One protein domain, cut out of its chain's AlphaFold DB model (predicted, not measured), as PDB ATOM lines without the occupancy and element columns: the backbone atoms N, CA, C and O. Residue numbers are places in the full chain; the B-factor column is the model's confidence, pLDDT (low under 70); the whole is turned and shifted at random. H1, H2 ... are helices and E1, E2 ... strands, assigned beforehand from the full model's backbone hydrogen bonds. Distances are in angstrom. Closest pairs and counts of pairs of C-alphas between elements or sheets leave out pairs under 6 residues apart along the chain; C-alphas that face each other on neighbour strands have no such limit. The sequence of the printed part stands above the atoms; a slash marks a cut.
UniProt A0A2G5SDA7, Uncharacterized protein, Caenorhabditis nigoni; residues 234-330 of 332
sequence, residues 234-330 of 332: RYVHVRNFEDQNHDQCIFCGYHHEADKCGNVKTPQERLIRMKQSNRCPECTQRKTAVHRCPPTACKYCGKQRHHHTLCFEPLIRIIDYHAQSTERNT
ATOM      1  N   ARG A 234       7.941 -31.448  34.638       83.50
ATOM      2  CA  ARG A 234       6.949 -31.826  33.622       83.50
ATOM      3  C   ARG A 234       6.261 -30.562  33.130       83.50
ATOM      4  O   ARG A 234       5.557 -29.899  33.889       83.50
ATOM      5  N   TYR A 235       6.435 -30.259  31.851       83.06
ATOM      6  CA  TYR A 235       5.749 -29.145  31.212       83.06
ATOM      7  C   TYR A 235       4.390 -29.587  30.675       83.06
ATOM      8  O   TYR A 235       4.298 -30.559  29.929       83.06
ATOM      9  N   VAL A 236       3.341 -28.876  31.072       83.38
ATOM     10  CA  VAL A 236       1.950 -29.156  30.708       83.38
ATOM     11  C   VAL A 236       1.374 -27.925  30.014       83.38
ATOM     12  O   VAL A 236       1.583 -26.808  30.477       83.38
ATOM     13  N   HIS A 237       0.667 -28.088  28.901       80.56
ATOM     14  CA  HIS A 237       0.120 -26.940  28.164       80.56
ATOM     15  C   HIS A 237      -1.155 -26.386  28.822       80.56
ATOM     16  O   HIS A 237      -1.906 -27.130  29.441       80.56
ATOM     17  N   VAL A 238      -1.432 -25.082  28.691       69.00
ATOM     18  CA  VAL A 238      -2.673 -24.474  29.233       69.00
ATOM     19  C   VAL A 238      -3.931 -24.943  28.481       69.00
ATOM     20  O   VAL A 238      -5.014 -24.975  29.060       69.00
ATOM     21  N   ARG A 239      -3.811 -25.295  27.191       66.69
ATOM     22  CA  ARG A 239      -4.942 -25.566  26.282       66.69
ATOM     23  C   ARG A 239      -4.729 -26.830  25.447       66.69
ATOM     24  O   ARG A 239      -3.638 -27.398  25.441       66.69
ATOM     25  N   ASN A 240      -5.775 -27.219  24.712       66.25
ATOM     26  CA  ASN A 240      -5.705 -28.165  23.598       66.25
ATOM     27  C   ASN A 240      -4.688 -27.650  22.575       66.25
ATOM     28  O   ASN A 240      -5.009 -26.806  21.743       66.25
ATOM     29  N   PHE A 241      -3.446 -28.107  22.692       69.88
ATOM     30  CA  PHE A 241      -2.447 -27.938  21.653       69.88
ATOM     31  C   PHE A 241      -2.562 -29.125  20.704       69.88
ATOM     32  O   PHE A 241      -2.685 -30.267  21.156       69.88
ATOM     33  N   GLU A 242      -2.580 -28.832  19.411       75.12
ATOM     34  CA  GLU A 242      -2.702 -29.820  18.352       75.12
ATOM     35  C   GLU A 242      -1.415 -29.796  17.529       75.12
ATOM     36  O   GLU A 242      -1.134 -28.849  16.798       75.12
ATOM     37  N   ASP A 243      -0.606 -30.831  17.714       78.69
ATOM     38  CA  ASP A 243       0.604 -31.114  16.963       78.69
ATOM     39  C   ASP A 243       0.331 -32.305  16.055       78.69
ATOM     40  O   ASP A 243       0.312 -33.449  16.509       78.69
ATOM     41  N   GLN A 244       0.116 -32.040  14.768       79.44
ATOM     42  CA  GLN A 244      -0.225 -33.067  13.779       79.44
ATOM     43  C   GLN A 244       0.836 -34.178  13.653       79.44
ATOM     44  O   GLN A 244       0.540 -35.227  13.087       79.44
ATOM     45  N   ASN A 245       2.044 -33.986  14.200       82.56
ATOM     46  CA  ASN A 245       3.106 -34.996  14.210       82.56
ATOM     47  C   ASN A 245       3.007 -35.990  15.378       82.56
ATOM     48  O   ASN A 245       3.838 -36.893  15.487       82.56
ATOM     49  N   HIS A 246       2.037 -35.821  16.275       83.94
ATOM     50  CA  HIS A 246       1.841 -36.689  17.429       83.94
ATOM     51  C   HIS A 246       0.555 -37.512  17.329       83.94
ATOM     52  O   HIS A 246      -0.454 -37.084  16.769       83.94
ATOM     53  N   ASP A 247       0.577 -38.695  17.943       86.38
ATOM     54  CA  ASP A 247      -0.617 -39.522  18.108       86.38
ATOM     55  C   ASP A 247      -1.678 -38.827  18.971       86.38
ATOM     56  O   ASP A 247      -1.404 -37.908  19.754       86.38
ATOM     57  N   GLN A 248      -2.916 -39.314  18.862       90.38
ATOM     58  CA  GLN A 248      -4.015 -38.847  19.697       90.38
ATOM     59  C   GLN A 248      -3.720 -39.099  21.176       90.38
ATOM     60  O   GLN A 248      -3.480 -40.226  21.627       90.38
ATOM     61  N   CYS A 249      -3.800 -38.031  21.959       91.62
ATOM     62  CA  CYS A 249      -3.605 -38.070  23.390       91.62
ATOM     63  C   CYS A 249      -4.655 -38.969  24.050       91.62
ATOM     64  O   CYS A 249      -5.860 -38.729  23.958       91.62
ATOM     65  N   ILE A 250      -4.193 -39.956  24.821       92.00
ATOM     66  CA  ILE A 250      -5.054 -40.917  25.530       92.00
ATOM     67  C   ILE A 250      -6.001 -40.281  26.562       92.00
ATOM     68  O   ILE A 250      -6.893 -40.964  27.060       92.00
ATOM     69  N   PHE A 251      -5.788 -39.012  26.920       92.06
ATOM     70  CA  PHE A 251      -6.569 -38.304  27.933       92.06
ATOM     71  C   PHE A 251      -7.648 -37.391  27.345       92.06
ATOM     72  O   PHE A 251      -8.721 -37.275  27.940       92.06
ATOM     73  N   CYS A 252      -7.375 -36.743  26.209       90.06
ATOM     74  CA  CYS A 252      -8.264 -35.728  25.638       90.06
ATOM     75  C   CYS A 252      -8.524 -35.841  24.132       90.06
ATOM     76  O   CYS A 252      -9.249 -35.009  23.603       90.06
ATOM     77  N   GLY A 253      -7.932 -36.808  23.430       88.62
ATOM     78  CA  GLY A 253      -8.201 -37.068  22.010       88.62
ATOM     79  C   GLY A 253      -7.474 -36.162  21.008       88.62
ATOM     80  O   GLY A 253      -7.258 -36.593  19.884       88.62
ATOM     81  N   TYR A 254      -7.040 -34.962  21.400       88.25
ATOM     82  CA  TYR A 254      -6.216 -34.084  20.551       88.25
ATOM     83  C   TYR A 254      -4.822 -34.661  20.271       88.25
ATOM     84  O   TYR A 254      -4.289 -35.420  21.080       88.25
ATOM     85  N   HIS A 255      -4.209 -34.261  19.157       88.06
ATOM     86  CA  HIS A 255      -2.867 -34.699  18.770       88.06
ATOM     87  C   HIS A 255      -1.782 -34.009  19.615       88.06
ATOM     88  O   HIS A 255      -1.476 -32.843  19.397       88.06
ATOM     89  N   HIS A 256      -1.238 -34.701  20.621       89.12
ATOM     90  CA  HIS A 256      -0.064 -34.277  21.402       89.12
ATOM     91  C   HIS A 256       0.437 -35.403  22.316       89.12
ATOM     92  O   HIS A 256      -0.303 -36.319  22.680       89.12
ATOM     93  N   GLU A 257       1.686 -35.294  22.781       89.44
ATOM     94  CA  GLU A 257       2.250 -36.218  23.770       89.44
ATOM     95  C   GLU A 257       1.414 -36.223  25.063       89.44
ATOM     96  O   GLU A 257       1.264 -35.200  25.735       89.44
ATOM     97  N   ALA A 258       0.909 -37.398  25.454       90.62
ATOM     98  CA  ALA A 258       0.019 -37.552  26.607       90.62
ATOM     99  C   ALA A 258       0.601 -36.981  27.911       90.62
ATOM    100  O   ALA A 258      -0.129 -36.475  28.762       90.62
ATOM    101  N   ASP A 259       1.921 -37.024  28.083       90.25
ATOM    102  CA  ASP A 259       2.634 -36.460  29.232       90.25
ATOM    103  C   ASP A 259       2.449 -34.941  29.373       90.25
ATOM    104  O   ASP A 259       2.296 -34.441  30.485       90.25
ATOM    105  N   LYS A 260       2.289 -34.227  28.256       88.94
ATOM    106  CA  LYS A 260       2.117 -32.766  28.201       88.94
ATOM    107  C   LYS A 260       0.651 -32.305  28.220       88.94
ATOM    108  O   LYS A 260       0.382 -31.109  28.115       88.94
ATOM    109  N   CYS A 261      -0.298 -33.236  28.359       89.44
ATOM    110  CA  CYS A 261      -1.731 -32.949  28.283       89.44
ATOM    111  C   CYS A 261      -2.199 -31.932  29.340       89.44
ATOM    112  O   CYS A 261      -2.146 -32.207  30.542       89.44
ATOM    113  N   GLY A 262      -2.706 -30.787  28.869       87.19
ATOM    114  CA  GLY A 262      -3.232 -29.681  29.679       87.19
ATOM    115  C   GLY A 262      -4.543 -29.938  30.405       87.19
ATOM    116  O   GLY A 262      -4.799 -29.363  31.462       87.19
ATOM    117  N   ASN A 263      -5.353 -30.836  29.846       87.19
ATOM    118  CA  ASN A 263      -6.693 -31.137  30.348       87.19
ATOM    119  C   ASN A 263      -6.688 -32.050  31.573       87.19
ATOM    120  O   ASN A 263      -7.699 -32.157  32.256       87.19
ATOM    121  N   VAL A 264      -5.573 -32.742  31.821       89.00
ATOM    122  CA  VAL A 264      -5.429 -33.683  32.932       89.00
ATOM    123  C   VAL A 264      -4.080 -33.426  33.588       89.00
ATOM    124  O   VAL A 264      -3.032 -33.897  33.127       89.00
ATOM    125  N   LYS A 265      -4.090 -32.601  34.634       83.75
ATOM    126  CA  LYS A 265      -2.868 -31.989  35.173       83.75
ATOM    127  C   LYS A 265      -2.191 -32.910  36.173       83.75
ATOM    128  O   LYS A 265      -0.970 -33.054  36.145       83.75
ATOM    129  N   THR A 266      -2.973 -33.559  37.030       85.81
ATOM    130  CA  THR A 266      -2.429 -34.324  38.155       85.81
ATOM    131  C   THR A 266      -2.230 -35.805  37.804       85.81
ATOM    132  O   THR A 266      -2.999 -36.372  37.021       85.81
ATOM    133  N   PRO A 267      -1.216 -36.483  38.378       87.94
ATOM    134  CA  PRO A 267      -1.057 -37.928  38.210       87.94
ATOM    135  C   PRO A 267      -2.288 -38.731  38.665       87.94
ATOM    136  O   PRO A 267      -2.617 -39.747  38.053       87.94
ATOM    137  N   GLN A 268      -3.003 -38.262  39.695       90.25
ATOM    138  CA  GLN A 268      -4.235 -38.888  40.181       90.25
ATOM    139  C   GLN A 268      -5.354 -38.838  39.135       90.25
ATOM    140  O   GLN A 268      -5.942 -39.874  38.825       90.25
ATOM    141  N   GLU A 269      -5.620 -37.669  38.544       91.12
ATOM    142  CA  GLU A 269      -6.621 -37.534  37.476       91.12
ATOM    143  C   GLU A 269      -6.274 -38.418  36.270       91.12
ATOM    144  O   GLU A 269      -7.141 -39.084  35.699       91.12
ATOM    145  N   ARG A 270      -4.985 -38.482  35.911       93.12
ATOM    146  CA  ARG A 270      -4.489 -39.336  34.823       93.12
ATOM    147  C   ARG A 270      -4.742 -40.813  35.108       93.12
ATOM    148  O   ARG A 270      -5.197 -41.531  34.217       93.12
ATOM    149  N   LEU A 271      -4.515 -41.261  36.344       93.00
ATOM    150  CA  LEU A 271      -4.806 -42.632  36.762       93.00
ATOM    151  C   LEU A 271      -6.307 -42.945  36.669       93.00
ATOM    152  O   LEU A 271      -6.676 -44.017  36.186       93.00
ATOM    153  N   ILE A 272      -7.172 -42.016  37.087       92.75
ATOM    154  CA  ILE A 272      -8.633 -42.164  36.989       92.75
ATOM    155  C   ILE A 272      -9.053 -42.319  35.520       92.75
ATOM    156  O   ILE A 272      -9.743 -43.282  35.178       92.75
ATOM    157  N   ARG A 273      -8.570 -41.443  34.630       92.94
ATOM    158  CA  ARG A 273      -8.864 -41.496  33.186       92.94
ATOM    159  C   ARG A 273      -8.361 -42.779  32.523       92.94
ATOM    160  O   ARG A 273      -9.040 -43.342  31.663       92.94
ATOM    161  N   MET A 274      -7.195 -43.282  32.930       93.12
ATOM    162  CA  MET A 274      -6.691 -44.572  32.448       93.12
ATOM    163  C   MET A 274      -7.590 -45.733  32.869       93.12
ATOM    164  O   MET A 274      -7.899 -46.587  32.042       93.12
ATOM    165  N   LYS A 275      -8.061 -45.750  34.123       91.06
ATOM    166  CA  LYS A 275      -9.003 -46.777  34.595       91.06
ATOM    167  C   LYS A 275     -10.323 -46.727  33.817       91.06
ATOM    168  O   LYS A 275     -10.778 -47.767  33.354       91.06
ATOM    169  N   GLN A 276     -10.881 -45.532  33.611       92.50
ATOM    170  CA  GLN A 276     -12.126 -45.330  32.854       92.50
ATOM    171  C   GLN A 276     -12.019 -45.771  31.386       92.50
ATOM    172  O   GLN A 276     -12.981 -46.277  30.823       92.50
ATOM    173  N   SER A 277     -10.845 -45.620  30.771       89.94
ATOM    174  CA  SER A 277     -10.591 -46.027  29.380       89.94
ATOM    175  C   SER A 277     -10.050 -47.458  29.235       89.94
ATOM    176  O   SER A 277      -9.562 -47.826  28.164       89.94
ATOM    177  N   ASN A 278     -10.118 -48.263  30.303       93.19
ATOM    178  CA  ASN A 278      -9.581 -49.624  30.376       93.19
ATOM    179  C   ASN A 278      -8.112 -49.725  29.908       93.19
ATOM    180  O   ASN A 278      -7.726 -50.623  29.154       93.19
ATOM    181  N   ARG A 279      -7.271 -48.775  30.330       92.25
ATOM    182  CA  ARG A 279      -5.834 -48.729  30.027       92.25
ATOM    183  C   ARG A 279      -4.992 -49.159  31.222       92.25
ATOM    184  O   ARG A 279      -5.363 -48.979  32.383       92.25
ATOM    185  N   CYS A 280      -3.837 -49.746  30.938       91.31
ATOM    186  CA  CYS A 280      -2.884 -50.156  31.955       91.31
ATOM    187  C   CYS A 280      -2.121 -48.946  32.530       91.31
ATOM    188  O   CYS A 280      -1.540 -48.189  31.755       91.31
ATOM    189  N   PRO A 281      -2.061 -48.763  33.862       90.88
ATOM    190  CA  PRO A 281      -1.284 -47.683  34.483       90.88
ATOM    191  C   PRO A 281       0.235 -47.769  34.256       90.88
ATOM    192  O   PRO A 281       0.942 -46.773  34.391       90.88
ATOM    193  N   GLU A 282       0.754 -48.950  33.929       90.88
ATOM    194  CA  GLU A 282       2.194 -49.177  33.765       90.88
ATOM    195  C   GLU A 282       2.674 -48.912  32.336       90.88
ATOM    196  O   GLU A 282       3.751 -48.354  32.153       90.88
ATOM    197  N   CYS A 283       1.866 -49.240  31.322       89.69
ATOM    198  CA  CYS A 283       2.271 -49.134  29.914       89.69
ATOM    199  C   CYS A 283       1.295 -48.348  29.019       89.69
ATOM    200  O   CYS A 283       1.559 -48.172  27.834       89.69
ATOM    201  N   THR A 284       0.164 -47.866  29.549       90.31
ATOM    202  CA  THR A 284      -0.902 -47.099  28.855       90.31
ATOM    203  C   THR A 284      -1.675 -47.819  27.745       90.31
ATOM    204  O   THR A 284      -2.669 -47.290  27.230       90.31
ATOM    205  N   GLN A 285      -1.280 -49.043  27.397       89.75
ATOM    206  CA  GLN A 285      -1.993 -49.874  26.431       89.75
ATOM    207  C   GLN A 285      -3.367 -50.290  26.974       89.75
ATOM    208  O   GLN A 285      -3.578 -50.352  28.188       89.75
ATOM    209  N   ARG A 286      -4.321 -50.567  26.077       89.94
ATOM    210  CA  ARG A 286      -5.632 -51.108  26.469       89.94
ATOM    211  C   ARG A 286      -5.440 -52.496  27.087       89.94
ATOM    212  O   ARG A 286      -4.714 -53.319  26.532       89.94
ATOM    213  N   LYS A 287      -6.075 -52.747  28.233       87.81
ATOM    214  CA  LYS A 287      -6.007 -54.047  28.905       87.81
ATOM    215  C   LYS A 287      -6.822 -55.069  28.116       87.81
ATOM    216  O   LYS A 287      -8.022 -54.894  27.917       87.81
ATOM    217  N   THR A 288      -6.159 -56.134  27.689       86.06
ATOM    218  CA  THR A 288      -6.784 -57.367  27.198       86.06
ATOM    219  C   THR A 288      -6.908 -58.371  28.352       86.06
ATOM    220  O   THR A 288      -6.380 -58.132  29.439       86.06
ATOM    221  N   ALA A 289      -7.591 -59.501  28.134       80.25
ATOM    222  CA  ALA A 289      -7.743 -60.552  29.148       80.25
ATOM    223  C   ALA A 289      -6.394 -61.119  29.648       80.25
ATOM    224  O   ALA A 289      -6.282 -61.526  30.799       80.25
ATOM    225  N   VAL A 290      -5.358 -61.089  28.802       83.50
ATOM    226  CA  VAL A 290      -3.984 -61.495  29.136       83.50
ATOM    227  C   VAL A 290      -3.050 -60.326  28.824       83.50
ATOM    228  O   VAL A 290      -2.465 -60.243  27.745       83.50
ATOM    229  N   HIS A 291      -2.945 -59.379  29.756       85.88
ATOM    230  CA  HIS A 291      -2.091 -58.201  29.614       85.88
ATOM    231  C   HIS A 291      -0.759 -58.392  30.353       85.88
ATOM    232  O   HIS A 291      -0.748 -58.620  31.561       85.88
ATOM    233  N   ARG A 292       0.367 -58.262  29.641       85.88
ATOM    234  CA  ARG A 292       1.719 -58.233  30.220       85.88
ATOM    235  C   ARG A 292       2.407 -56.925  29.843       85.88
ATOM    236  O   ARG A 292       2.491 -56.593  28.663       85.88
ATOM    237  N   CYS A 293       2.894 -56.193  30.838       86.62
ATOM    238  CA  CYS A 293       3.590 -54.929  30.628       86.62
ATOM    239  C   CYS A 293       5.057 -55.171  30.241       86.62
ATOM    240  O   CYS A 293       5.721 -55.977  30.897       86.62
ATOM    241  N   PRO A 294       5.605 -54.456  29.244       81.62
ATOM    242  CA  PRO A 294       7.049 -54.403  29.070       81.62
ATOM    243  C   PRO A 294       7.688 -53.674  30.270       81.62
ATOM    244  O   PRO A 294       7.161 -52.639  30.696       81.62
ATOM    245  N   PRO A 295       8.819 -54.165  30.812       76.50
ATOM    246  CA  PRO A 295       9.523 -53.478  31.886       76.50
ATOM    247  C   PRO A 295      10.110 -52.178  31.334       76.50
ATOM    248  O   PRO A 295      11.082 -52.180  30.582       76.50
ATOM    249  N   THR A 296       9.501 -51.048  31.688       82.69
ATOM    250  CA  THR A 296       9.972 -49.719  31.288       82.69
ATOM    251  C   THR A 296      10.203 -48.873  32.530       82.69
ATOM    252  O   THR A 296       9.343 -48.757  33.402       82.69
ATOM    253  N   ALA A 297      11.407 -48.313  32.648       88.88
ATOM    254  CA  ALA A 297      11.728 -47.397  33.732       88.88
ATOM    255  C   ALA A 297      11.077 -46.036  33.466       88.88
ATOM    256  O   ALA A 297      11.133 -45.502  32.356       88.88
ATOM    257  N   CYS A 298      10.474 -45.447  34.494       89.75
ATOM    258  CA  CYS A 298       9.934 -44.100  34.405       89.75
ATOM    259  C   CYS A 298      11.054 -43.082  34.133       89.75
ATOM    260  O   CYS A 298      12.016 -43.003  34.895       89.75
ATOM    261  N   LYS A 299      10.893 -42.239  33.100       89.62
ATOM    262  CA  LYS A 299      11.874 -41.200  32.720       89.62
ATOM    263  C   LYS A 299      12.134 -40.139  33.802       89.62
ATOM    264  O   LYS A 299      13.109 -39.408  33.708       89.62
ATOM    265  N   TYR A 300      11.257 -40.048  34.804       90.31
ATOM    266  CA  TYR A 300      11.368 -39.092  35.904       90.31
ATOM    267  C   TYR A 300      12.033 -39.685  37.145       90.31
ATOM    268  O   TYR A 300      12.948 -39.072  37.679       90.31
ATOM    269  N   CYS A 301      11.602 -40.874  37.574       88.50
ATOM    270  CA  CYS A 301      12.036 -41.465  38.843       88.50
ATOM    271  C   CYS A 301      12.873 -42.744  38.721       88.50
ATOM    272  O   CYS A 301      13.256 -43.331  39.730       88.50
ATOM    273  N   GLY A 302      13.044 -43.278  37.509       87.06
ATOM    274  CA  GLY A 302      13.762 -44.531  37.245       87.06
ATOM    275  C   GLY A 302      13.073 -45.822  37.721       87.06
ATOM    276  O   GLY A 302      13.565 -46.911  37.444       87.06
ATOM    277  N   LYS A 303      11.926 -45.745  38.409       87.56
ATOM    278  CA  LYS A 303      11.186 -46.916  38.933       87.56
ATOM    279  C   LYS A 303      10.338 -47.564  37.825       87.56
ATOM    280  O   LYS A 303       9.821 -46.858  36.966       87.56
ATOM    281  N   GLN A 304      10.140 -48.886  37.875       83.44
ATOM    282  CA  GLN A 304       9.448 -49.678  36.831       83.44
ATOM    283  C   GLN A 304       7.963 -49.991  37.125       83.44
ATOM    284  O   GLN A 304       7.376 -50.865  36.503       83.44
ATOM    285  N   ARG A 305       7.340 -49.309  38.098       83.75
ATOM    286  CA  ARG A 305       5.971 -49.617  38.580       83.75
ATOM    287  C   ARG A 305       4.868 -48.702  38.036       83.75
ATOM    288  O   ARG A 305       3.727 -48.794  38.472       83.75
ATOM    289  N   HIS A 306       5.201 -47.756  37.164       89.75
ATOM    290  CA  HIS A 306       4.225 -46.831  36.590       89.75
ATOM    291  C   HIS A 306       4.719 -46.260  35.268       89.75
ATOM    292  O   HIS A 306       5.917 -46.046  35.076       89.75
ATOM    293  N   HIS A 307       3.775 -45.916  34.396       92.44
ATOM    294  CA  HIS A 307       4.081 -45.119  33.223       92.44
ATOM    295  C   HIS A 307       4.472 -43.695  33.638       92.44
ATOM    296  O   HIS A 307       3.874 -43.124  34.548       92.44
ATOM    297  N   HIS A 308       5.428 -43.075  32.944       91.88
ATOM    298  CA  HIS A 308       5.967 -41.763  33.322       91.88
ATOM    299  C   HIS A 308       4.920 -40.641  33.424       91.88
ATOM    300  O   HIS A 308       5.114 -39.699  34.190       91.88
ATOM    301  N   THR A 309       3.787 -40.762  32.728       91.62
ATOM    302  CA  THR A 309       2.645 -39.834  32.826       91.62
ATOM    303  C   THR A 309       1.961 -39.852  34.196       91.62
ATOM    304  O   THR A 309       1.265 -38.899  34.537       91.62
ATOM    305  N   LEU A 310       2.148 -40.915  34.983       92.94
ATOM    306  CA  LEU A 310       1.624 -41.085  36.341       92.94
ATOM    307  C   LEU A 310       2.682 -40.830  37.425       92.94
ATOM    308  O   LEU A 310       2.428 -41.068  38.603       92.94
ATOM    309  N   CYS A 311       3.878 -40.368  37.050       90.31
ATOM    310  CA  CYS A 311       4.924 -40.091  38.027       90.31
ATOM    311  C   CYS A 311       4.592 -38.850  38.863       90.31
ATOM    312  O   CYS A 311       4.168 -37.832  38.303       90.31
ATOM    313  N   PHE A 312       4.847 -38.947  40.171       87.38
ATOM    314  CA  PHE A 312       4.702 -37.883  41.170       87.38
ATOM    315  C   PHE A 312       5.976 -37.072  41.415       87.38
ATOM    316  O   PHE A 312       5.901 -36.002  42.006       87.38
ATOM    317  N   GLU A 313       7.138 -37.572  40.990       85.00
ATOM    318  CA  GLU A 313       8.411 -36.884  41.215       85.00
ATOM    319  C   GLU A 313       8.593 -35.585  40.415       85.00
ATOM    320  O   GLU A 313       9.246 -34.685  40.947       85.00
ATOM    321  N   PRO A 314       8.060 -35.412  39.184       86.50
ATOM    322  CA  PRO A 314       8.286 -34.165  38.485       86.50
ATOM    323  C   PRO A 314       7.418 -33.017  39.012       86.50
ATOM    324  O   PRO A 314       6.209 -33.167  39.199       86.50
ATOM    325  N   LEU A 315       8.014 -31.828  39.136       82.06
ATOM    326  CA  LEU A 315       7.280 -30.581  39.337       82.06
ATOM    327  C   LEU A 315       6.502 -30.232  38.068       82.06
ATOM    328  O   LEU A 315       7.076 -30.131  36.982       82.06
ATOM    329  N   ILE A 316       5.199 -30.008  38.202       81.50
ATOM    330  CA  ILE A 316       4.348 -29.619  37.077       81.50
ATOM    331  C   ILE A 316       4.512 -28.116  36.829       81.50
ATOM    332  O   ILE A 316       4.188 -27.301  37.692       81.50
ATOM    333  N   ARG A 317       4.986 -27.739  35.637       80.81
ATOM    334  CA  ARG A 317       4.990 -26.352  35.152       80.81
ATOM    335  C   ARG A 317       4.016 -26.205  33.997       80.81
ATOM    336  O   ARG A 317       4.112 -26.918  33.003       80.81
ATOM    337  N   ILE A 318       3.098 -25.259  34.122       79.38
ATOM    338  CA  ILE A 318       2.123 -24.972  33.077       79.38
ATOM    339  C   ILE A 318       2.739 -23.957  32.099       79.38
ATOM    340  O   ILE A 318       3.180 -22.896  32.530       79.38
ATOM    341  N   ILE A 319       2.799 -24.288  30.805       75.12
ATOM    342  CA  ILE A 319       3.282 -23.395  29.741       75.12
ATOM    343  C   ILE A 319       2.098 -22.867  28.930       75.12
ATOM    344  O   ILE A 319       1.331 -23.650  28.357       75.12
ATOM    345  N   ASP A 320       2.018 -21.542  28.802       67.25
ATOM    346  CA  ASP A 320       1.237 -20.878  27.760       67.25
ATOM    347  C   ASP A 320       2.139 -20.599  26.548       67.25
ATOM    348  O   ASP A 320       3.095 -19.824  26.630       67.25
ATOM    349  N   TYR A 321       1.882 -21.269  25.423       52.25
ATOM    350  CA  TYR A 321       2.737 -21.167  24.234       52.25
ATOM    351  C   TYR A 321       2.715 -19.749  23.628       52.25
ATOM    352  O   TYR A 321       3.678 -19.346  22.980       52.25
ATOM    353  N   HIS A 322       1.666 -18.958  23.896       47.31
ATOM    354  CA  HIS A 322       1.581 -17.568  23.435       47.31
ATOM    355  C   HIS A 322       2.511 -16.605  24.189       47.31
ATOM    356  O   HIS A 322       2.849 -15.559  23.642       47.31
ATOM    357  N   ALA A 323       2.972 -16.949  25.396       42.28
ATOM    358  CA  ALA A 323       3.887 -16.104  26.171       42.28
ATOM    359  C   ALA A 323       5.370 -16.317  25.798       42.28
ATOM    360  O   ALA A 323       6.191 -15.411  25.934       42.28
ATOM    361  N   GLN A 324       5.734 -17.492  25.272       39.00
ATOM    362  CA  GLN A 324       7.135 -17.817  24.965       39.00
ATOM    363  C   GLN A 324       7.630 -17.248  23.626       39.00
ATOM    364  O   GLN A 324       8.838 -17.068  23.453       39.00
ATOM    365  N   SER A 325       6.740 -16.917  22.680       37.44
ATOM    366  CA  SER A 325       7.156 -16.253  21.431       37.44
ATOM    367  C   SER A 325       7.557 -14.792  21.655       37.44
ATOM    368  O   SER A 325       8.419 -14.279  20.948       37.44
ATOM    369  N   THR A 326       6.969 -14.124  22.652       36.22
ATOM    370  CA  THR A 326       7.308 -12.742  23.025       36.22
ATOM    371  C   THR A 326       8.645 -12.632  23.763       36.22
ATOM    372  O   THR A 326       9.371 -11.663  23.560       36.22
ATOM    373  N   GLU A 327       9.033 -13.646  24.540       35.16
ATOM    374  CA  GLU A 327      10.318 -13.655  25.259       35.16
ATOM    375  C   GLU A 327      11.505 -14.048  24.361       35.16
ATOM    376  O   GLU A 327      12.601 -13.513  24.509       35.16
ATOM    377  N   ARG A 328      11.314 -14.921  23.358       34.31
ATOM    378  CA  ARG A 328      12.390 -15.247  22.396       34.31
ATOM    379  C   ARG A 328      12.703 -14.128  21.402       34.31
ATOM    380  O   ARG A 328      13.820 -14.086  20.896       34.31
ATOM    381  N   ASN A 329      11.749 -13.240  21.129       37.12
ATOM    382  CA  ASN A 329      11.930 -12.120  20.198       37.12
ATOM    383  C   ASN A 329      12.487 -10.852  20.861       37.12
ATOM    384  O   ASN A 329      12.854  -9.923  20.155       37.12
ATOM    385  N   THR A 330      12.556 -10.806  22.192       39.47
ATOM    386  CA  THR A 330      13.134  -9.684  22.956       39.47
ATOM    387  C   THR A 330      14.561  -9.956  23.436       39.47
ATOM    388  O   THR A 330      15.218  -9.054  23.940       39.47
TER     389      THR A 330
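This is residues 234 to 330 of the 332 residues of an uncharacterized protein of Caenorhabditis nigoni (UniProt A0A2G5SDA7). Little regular structure is here: long loops make most of the body, with H1 among them and a small sheet, E1 and E2, toward one end, where residues 323 to 330 stick out and add length. The printed part has 97 residues, ordered E1, H1, E2, H2; the class is mixed, with 27 residues in named elements. It is only just compact, close to loose: radius of gyration of the C-alphas 14.7 A, spans 54 by 26 by 22 A.

Find C-alpha 234 at (6.949, -31.826, 33.622), where E1, residues 234 to 237, begins. H1, residues 267 to 276, runs 14.4 A; E2, residues 315 to 319, runs 12.6 A. H2, residues 321 to 328, ends at (12.390, -15.247, 22.396).

E1 and E2 are parallel at 28 degrees; look at N 234 and O 315, 2.8 A, within hydrogen-bond range. E1, H1, E2 form a strand-helix-strand unit, parallel strands with a helix between along the chain, its crossover right-handed. H1 and H2 are apart. Every O i to N i+4 pair is within range in H1; in H2, 1 of 4, and 0 of 5 O i to N i+3.

C-alphas 289 and 330 are farthest apart, 55.3 A. The printed part has no cut; links E1 to H1 and H1 to E2 are long. Residues 238 to 241 and 320 to 330 have pLDDT under 70.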